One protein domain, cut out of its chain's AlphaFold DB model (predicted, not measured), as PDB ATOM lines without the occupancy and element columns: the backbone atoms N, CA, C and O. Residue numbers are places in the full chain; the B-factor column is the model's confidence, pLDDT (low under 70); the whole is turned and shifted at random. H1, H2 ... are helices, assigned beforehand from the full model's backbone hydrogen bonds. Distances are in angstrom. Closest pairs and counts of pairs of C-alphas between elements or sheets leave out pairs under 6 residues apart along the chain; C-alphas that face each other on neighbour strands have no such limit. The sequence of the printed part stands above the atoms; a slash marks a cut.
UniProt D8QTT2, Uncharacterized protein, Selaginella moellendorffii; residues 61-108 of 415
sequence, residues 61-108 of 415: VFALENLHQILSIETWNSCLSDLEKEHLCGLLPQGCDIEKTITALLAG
ATOM      1  N   VAL A  61     161.199 228.788 226.199       57.38
ATOM      2  CA  VAL A  61     162.242 228.988 225.177       57.38
ATOM      3  C   VAL A  61     162.966 230.320 225.386       57.38
ATOM      4  O   VAL A  61     164.168 230.422 225.145       57.38
ATOM      5  N   PHE A  62     162.257 231.336 225.881       54.03
ATOM      6  CA  PHE A  62     162.832 232.649 226.182       54.03
ATOM      7  C   PHE A  62     163.570 232.685 227.528       54.03
ATOM      8  O   PHE A  62     164.350 233.606 227.763       54.03
ATOM      9  N   ALA A  63     163.363 231.683 228.390       57.50
ATOM     10  CA  ALA A  63     164.105 231.502 229.639       57.50
ATOM     11  C   ALA A  63     165.475 230.821 229.439       57.50
ATOM     12  O   ALA A  63     166.254 230.712 230.385       57.50
ATOM     13  N   LEU A  64     165.783 230.357 228.223       58.81
ATOM     14  CA  LEU A  64     167.050 229.705 227.903       58.81
ATOM     15  C   LEU A  64     168.158 230.758 227.777       58.81
ATOM     16  O   LEU A  64     168.215 231.509 226.804       58.81
ATOM     17  N   GLU A  65     169.069 230.785 228.753       54.53
ATOM     18  CA  GLU A  65     170.170 231.759 228.818       54.53
ATOM     19  C   GLU A  65     171.134 231.668 227.624       54.53
ATOM     20  O   GLU A  65     171.822 232.642 227.310       54.53
ATOM     21  N   ASN A  66     171.195 230.521 226.934       57.66
ATOM     22  CA  ASN A  66     172.104 230.338 225.810       57.66
ATOM     23  C   ASN A  66     171.565 229.386 224.729       57.66
ATOM     24  O   ASN A  66     171.838 228.184 224.730       57.66
ATOM     25  N   LEU A  67     170.852 229.945 223.744       61.25
ATOM     26  CA  LEU A  67     170.362 229.205 222.571       61.25
ATOM     27  C   LEU A  67     171.483 228.476 221.806       61.25
ATOM     28  O   LEU A  67     171.230 227.447 221.189       61.25
ATOM     29  N   HIS A  68     172.722 228.976 221.861       59.88
ATOM     30  CA  HIS A  68     173.876 228.386 221.176       59.88
ATOM     31  C   HIS A  68     174.300 227.036 221.778       59.88
ATOM     32  O   HIS A  68     174.884 226.207 221.089       59.88
ATOM     33  N   GLN A  69     174.012 226.784 223.059       60.00
ATOM     34  CA  GLN A  69     174.265 225.466 223.656       60.00
ATOM     35  C   GLN A  69     173.256 224.417 223.170       60.00
ATOM     36  O   GLN A  69     173.563 223.230 223.150       60.00
ATOM     37  N   ILE A  70     172.068 224.863 222.758       64.81
ATOM     38  CA  ILE A  70     170.951 224.004 222.348       64.81
ATOM     39  C   ILE A  70     170.948 223.805 220.831       64.81
ATOM     40  O   ILE A  70     170.609 222.727 220.350       64.81
ATOM     41  N   LEU A  71     171.364 224.818 220.072       69.69
ATOM     42  CA  LEU A  71     171.555 224.770 218.624       69.69
ATOM     43  C   LEU A  71     173.041 224.576 218.298       69.69
ATOM     44  O   LEU A  71     173.682 225.470 217.749       69.69
ATOM     45  N   SER A  72     173.591 223.420 218.664       76.56
ATOM     46  CA  SER A  72     174.984 223.054 218.416       76.56
ATOM     47  C   SER A  72     175.085 221.929 217.384       76.56
ATOM     48  O   SER A  72     174.116 221.235 217.075       76.56
ATOM     49  N   ILE A  73     176.285 221.721 216.835       79.00
ATOM     50  CA  ILE A  73     176.556 220.578 215.945       79.00
ATOM     51  C   ILE A  73     176.336 219.253 216.691       79.00
ATOM     52  O   ILE A  73     175.889 218.269 216.103       79.00
ATOM     53  N   GLU A  74     176.619 219.231 217.993       77.88
ATOM     54  CA  GLU A  74     176.392 218.063 218.839       77.88
ATOM     55  C   GLU A  74     174.901 217.731 218.913       77.88
ATOM     56  O   GLU A  74     174.538 216.597 218.611       77.88
ATOM     57  N   THR A  75     174.031 218.710 219.188       80.69
ATOM     58  CA  THR A  75     172.578 218.477 219.223       80.69
ATOM     59  C   THR A  75     172.006 218.154 217.847       80.69
ATOM     60  O   THR A  75     171.138 217.290 217.742       80.69
ATOM     61  N   TRP A  76     172.532 218.760 216.778       83.12
ATOM     62  CA  TRP A  76     172.187 218.376 215.409       83.12
ATOM     63  C   TRP A  76     172.472 216.891 215.152       83.12
ATOM     64  O   TRP A  76     171.631 216.187 214.599       83.12
ATOM     65  N   ASN A  77     173.629 216.389 215.590       80.81
ATOM     66  CA  ASN A  77     174.016 214.999 215.371       80.81
ATOM     67  C   ASN A  77     173.304 214.015 216.307       80.81
ATOM     68  O   ASN A  77     172.940 212.932 215.847       80.81
ATOM     69  N   SER A  78     173.102 214.368 217.581       80.31
ATOM     70  CA  SER A  78     172.606 213.449 218.614       80.31
ATOM     71  C   SER A  78     171.100 213.499 218.857       80.31
ATOM     72  O   SER A  78     170.544 212.511 219.331       80.31
ATOM     73  N   CYS A  79     170.445 214.637 218.610       78.50
ATOM     74  CA  CYS A  79     169.052 214.863 219.015       78.50
ATOM     75  C   CYS A  79     168.060 214.887 217.850       78.50
ATOM     76  O   CYS A  79     166.868 214.740 218.099       78.50
ATOM     77  N   LEU A  80     168.523 215.065 216.609       81.62
ATOM     78  CA  LEU A  80     167.662 215.057 215.425       81.62
ATOM     79  C   LEU A  80     167.722 213.707 214.714       81.62
ATOM     80  O   LEU A  80     168.805 213.183 214.433       81.62
ATOM     81  N   SER A  81     166.550 213.178 214.374       81.88
ATOM     82  CA  SER A  81     166.421 212.028 213.480       81.88
ATOM     83  C   SER A  81     166.808 212.393 212.043       81.88
ATOM     84  O   SER A  81     166.769 213.560 211.647       81.88
ATOM     85  N   ASP A  82     167.148 211.394 211.230       83.19
ATOM     86  CA  ASP A  82     167.538 211.622 209.831       83.19
ATOM     87  C   ASP A  82     166.421 212.287 209.009       83.19
ATOM     88  O   ASP A  82     166.698 213.120 208.149       83.19
ATOM     89  N   LEU A  83     165.155 212.010 209.340       79.06
ATOM     90  CA  LEU A  83     163.989 212.612 208.691       79.06
ATOM     91  C   LEU A  83     163.804 214.090 209.073       79.06
ATOM     92  O   LEU A  83     163.467 214.920 208.231       79.06
ATOM     93  N   GLU A  84     164.060 214.451 210.332       77.25
ATOM     94  CA  GLU A  84     164.046 215.853 210.769       77.25
ATOM     95  C   GLU A  84     165.207 216.636 210.160       77.25
ATOM     96  O   GLU A  84     165.020 217.776 209.731       77.25
ATOM     97  N   LYS A  85     166.391 216.016 210.064       83.94
ATOM     98  CA  LYS A  85     167.539 216.589 209.353       83.94
ATOM     99  C   LYS A  85     167.186 216.846 207.892       83.94
ATOM    100  O   LYS A  85     167.404 217.954 207.418       83.94
ATOM    101  N   GLU A  86     166.584 215.880 207.199       82.12
ATOM    102  CA  GLU A  86     166.134 216.039 205.810       82.12
ATOM    103  C   GLU A  86     165.120 217.187 205.664       82.12
ATOM    104  O   GLU A  86     165.261 218.038 204.781       82.12
ATOM    105  N   HIS A  87     164.150 217.277 206.577       76.69
ATOM    106  CA  HIS A  87     163.167 218.358 206.577       76.69
ATOM    107  C   HIS A  87     163.814 219.737 206.789       76.69
ATOM    108  O   HIS A  87     163.516 220.680 206.054       76.69
ATOM    109  N   LEU A  88     164.742 219.858 207.743       79.56
ATOM    110  CA  LEU A  88     165.477 221.099 208.004       79.56
ATOM    111  C   LEU A  88     166.407 221.475 206.842       79.56
ATOM    112  O   LEU A  88     166.509 222.652 206.495       79.56
ATOM    113  N   CYS A  89     167.022 220.493 206.181       79.19
ATOM    114  CA  CYS A  89     167.795 220.697 204.956       79.19
ATOM    115  C   CYS A  89     166.929 221.259 203.820       79.19
ATOM    116  O   CYS A  89     167.392 222.113 203.063       79.19
ATOM    117  N   GLY A  90     165.654 220.863 203.739       74.81
ATOM    118  CA  GLY A  90     164.680 221.416 202.791       74.81
ATOM    119  C   GLY A  90     164.374 222.908 202.986       74.81
ATOM    120  O   GLY A  90     163.903 223.564 202.055       74.81
ATOM    121  N   LEU A  91     164.673 223.469 204.164       76.31
ATOM    122  CA  LEU A  91     164.516 224.898 204.465       76.31
ATOM    123  C   LEU A  91     165.741 225.737 204.066       76.31
ATOM    124  O   LEU A  91     165.684 226.973 204.094       76.31
ATOM    125  N   LEU A  92     166.855 225.093 203.706       79.00
ATOM    126  CA  LEU A  92     168.076 225.776 203.291       79.00
ATOM    127  C   LEU A  92     167.989 226.249 201.829       79.00
ATOM    128  O   LEU A  92     167.243 225.689 201.021       79.00
ATOM    129  N   PRO A  93     168.745 227.299 201.452       74.38
ATOM    130  CA  PRO A  93     168.817 227.741 200.065       74.38
ATOM    131  C   PRO A  93     169.280 226.613 199.133       74.38
ATOM    132  O   PRO A  93     170.257 225.920 199.410       74.38
ATOM    133  N   GLN A  94     168.596 226.460 198.001       70.19
ATOM    134  CA  GLN A  94     168.957 225.467 196.990       70.19
ATOM    135  C   GLN A  94     170.328 225.789 196.371       70.19
ATOM    136  O   GLN A  94     170.608 226.944 196.049       70.19
ATOM    137  N   GLY A  95     171.163 224.762 196.174       68.88
ATOM    138  CA  GLY A  95     172.491 224.886 195.556       68.88
ATOM    139  C   GLY A  95     173.651 225.127 196.530       68.88
ATOM    140  O   GLY A  95     174.778 225.333 196.082       68.88
ATOM    141  N   CYS A  96     173.403 225.094 197.841       70.62
ATOM    142  CA  CYS A  96     174.452 225.128 198.858       70.62
ATOM    143  C   CYS A  96     174.900 223.713 199.250       70.62
ATOM    144  O   CYS A  96     174.101 222.780 199.270       70.62
ATOM    145  N   ASP A  97     176.179 223.573 199.605       79.12
ATOM    146  CA  ASP A  97     176.682 222.382 200.288       79.12
ATOM    147  C   ASP A  97     176.083 222.352 201.702       79.12
ATOM    148  O   ASP A  97     176.420 223.180 202.556       79.12
ATOM    149  N   ILE A  98     175.115 221.458 201.896       74.75
ATOM    150  CA  ILE A  98     174.239 221.398 203.067       74.75
ATOM    151  C   ILE A  98     175.059 221.200 204.344       74.75
ATOM    152  O   ILE A  98     174.905 221.963 205.295       74.75
ATOM    153  N   GLU A  99     175.987 220.244 204.343       76.56
ATOM    154  CA  GLU A  99     176.784 219.904 205.525       76.56
ATOM    155  C   GLU A  99     177.717 221.049 205.920       76.56
ATOM    156  O   GLU A  99     177.782 221.429 207.093       76.56
ATOM    157  N   LYS A 100     178.379 221.679 204.941       78.69
ATOM    158  CA  LYS A 100     179.229 222.851 205.202       78.69
ATOM    159  C   LYS A 100     178.424 224.049 205.697       78.69
ATOM    160  O   LYS A 100     178.885 224.775 206.574       78.69
ATOM    161  N   THR A 101     177.223 224.250 205.159       77.88
ATOM    162  CA  THR A 101     176.351 225.374 205.530       77.88
ATOM    163  C   THR A 101     175.812 225.209 206.947       77.88
ATOM    164  O   THR A 101     175.829 226.167 207.714       77.88
ATOM    165  N   ILE A 102     175.382 224.001 207.317       79.06
ATOM    166  CA  ILE A 102     174.892 223.688 208.664       79.06
ATOM    167  C   ILE A 102     176.028 223.792 209.677       79.06
ATOM    168  O   ILE A 102     175.861 224.426 210.712       79.06
ATOM    169  N   THR A 103     177.201 223.248 209.350       77.88
ATOM    170  CA  THR A 103     178.379 223.328 210.220       77.88
ATOM    171  C   THR A 103     178.781 224.783 210.461       77.88
ATOM    172  O   THR A 103     178.953 225.175 211.608       77.88
ATOM    173  N   ALA A 104     178.839 225.621 209.419       76.69
ATOM    174  CA  ALA A 104     179.149 227.045 209.567       76.69
ATOM    175  C   ALA A 104     178.069 227.813 210.355       76.69
ATOM    176  O   ALA A 104     178.389 228.694 211.155       76.69
ATOM    177  N   LEU A 105     176.789 227.470 210.157       77.31
ATOM    178  CA  LEU A 105     175.655 228.114 210.825       77.31
ATOM    179  C   LEU A 105     175.585 227.762 212.316       77.31
ATOM    180  O   LEU A 105     175.347 228.649 213.133       77.31
ATOM    181  N   LEU A 106     175.831 226.498 212.670       76.44
ATOM    182  CA  LEU A 106     175.832 226.007 214.052       76.44
ATOM    183  C   LEU A 106     177.152 226.289 214.789       76.44
ATOM    184  O   LEU A 106     177.153 226.382 216.010       76.44
ATOM    185  N   ALA A 107     178.269 226.468 214.073       70.38
ATOM    186  CA  ALA A 107     179.543 226.914 214.649       70.38
ATOM    187  C   ALA A 107     179.596 228.434 214.903       70.38
ATOM    188  O   ALA A 107     180.578 228.935 215.450       70.38
ATOM    189  N   GLY A 108     178.572 229.186 214.480       61.56
ATOM    190  CA  GLY A 108     178.536 230.643 214.622       61.56
ATOM    191  C   GLY A 108     179.552 231.378 213.738       61.56
ATOM    192  O   GLY A 108     179.834 232.561 213.966       61.56
TER     193      GLY A 108
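AT A GLANCE: This is residues 61 to 108 of the 415 residues of an uncharacterized protein of Selaginella moellendorffii (UniProt D8QTT2). Three short helices, H2, H3 and H4, make a loose triangle, in which the far end of H4 comes back to the first residue of H2; the small helix H1 sits by that corner, and a tail, residues 61 to 67, sticks out beyond it at one end of the long axis. H4 stands crosswise to both H2 and H3, and the loop between H3 and H4 makes the other end of the long axis, at Gly 95. The printed part has 48 residues, with four named helices in the order H1, H2, H3, H4 and no named strand, and its class is all helix. It is only just loose, close to compact, with a radius of gyration of the C-alphas of 11.6 A, and elongated, with spans of 35 by 22 by 18 A.

IN THESE COORDINATES: Residues 61 to 66 come before the first named helix. H1 is residues 67 to 70, 5.2 A from first to last C-alpha, and begins with C-alpha 67 at (170.362, 229.205, 222.571). H2 is residues 73 to 79, 9.9 A long, and begins with C-alpha 73 at (176.556, 220.578, 215.945). H3 is residues 82 to 89, 10.3 A long. H4, the longest helix with 9 residues, is residues 98 to 106, 12.0 A long, and ends with C-alpha 106 at (175.832, 226.007, 214.052).

HOW THE PARTS SIT: No helix touches another. H1 and H2 meet only through their link, which is tight. H1 and H4 are close but not clearly touching, with the closest C-alphas, those of His 68 and Leu 106, 7.8 A apart. H1 and H3 are apart. H2 and H3 are close but not clearly touching, with the closest C-alphas, those of Trp 76 and Lys 85, 7.8 A apart; they run opposite ways at a steep tilt of 42 degrees. H2 and H4 are close but not clearly touching, with the closest C-alphas, those of Ile 73 and Leu 106, 5.8 A apart; they are about perpendicular, at 78 degrees. H3 and H4 are close but not clearly touching, with the closest C-alphas, those of Cys 89 and Ile 98, 6.8 A apart; they are about perpendicular, at 79 degrees. In H2, H3 and H4 every O i to N i+4 pair is within hydrogen-bond range; H1, with 4 residues, is too short for such a pair, and its one O i to N i+3 pair is within range.

THE WHOLE: The two C-alphas farthest apart, those of Ala 63 and Gly 95, are 35.7 A from each other, and the C-alphas of Val 61 and Gly 108 are 19.5 A apart. Residues 61 to 67, of which Leu 67 belongs to H1, stand free. The printed part has no cut. The links H1 to H2 and H2 to H3 are tight, and H3 to H4, with 8 residues between, is short. This is a predicted model, and the mean pLDDT of the printed part is 73.3; 13 printed residues are under 70, namely residues 61 to 71, residue 95 and residue 108.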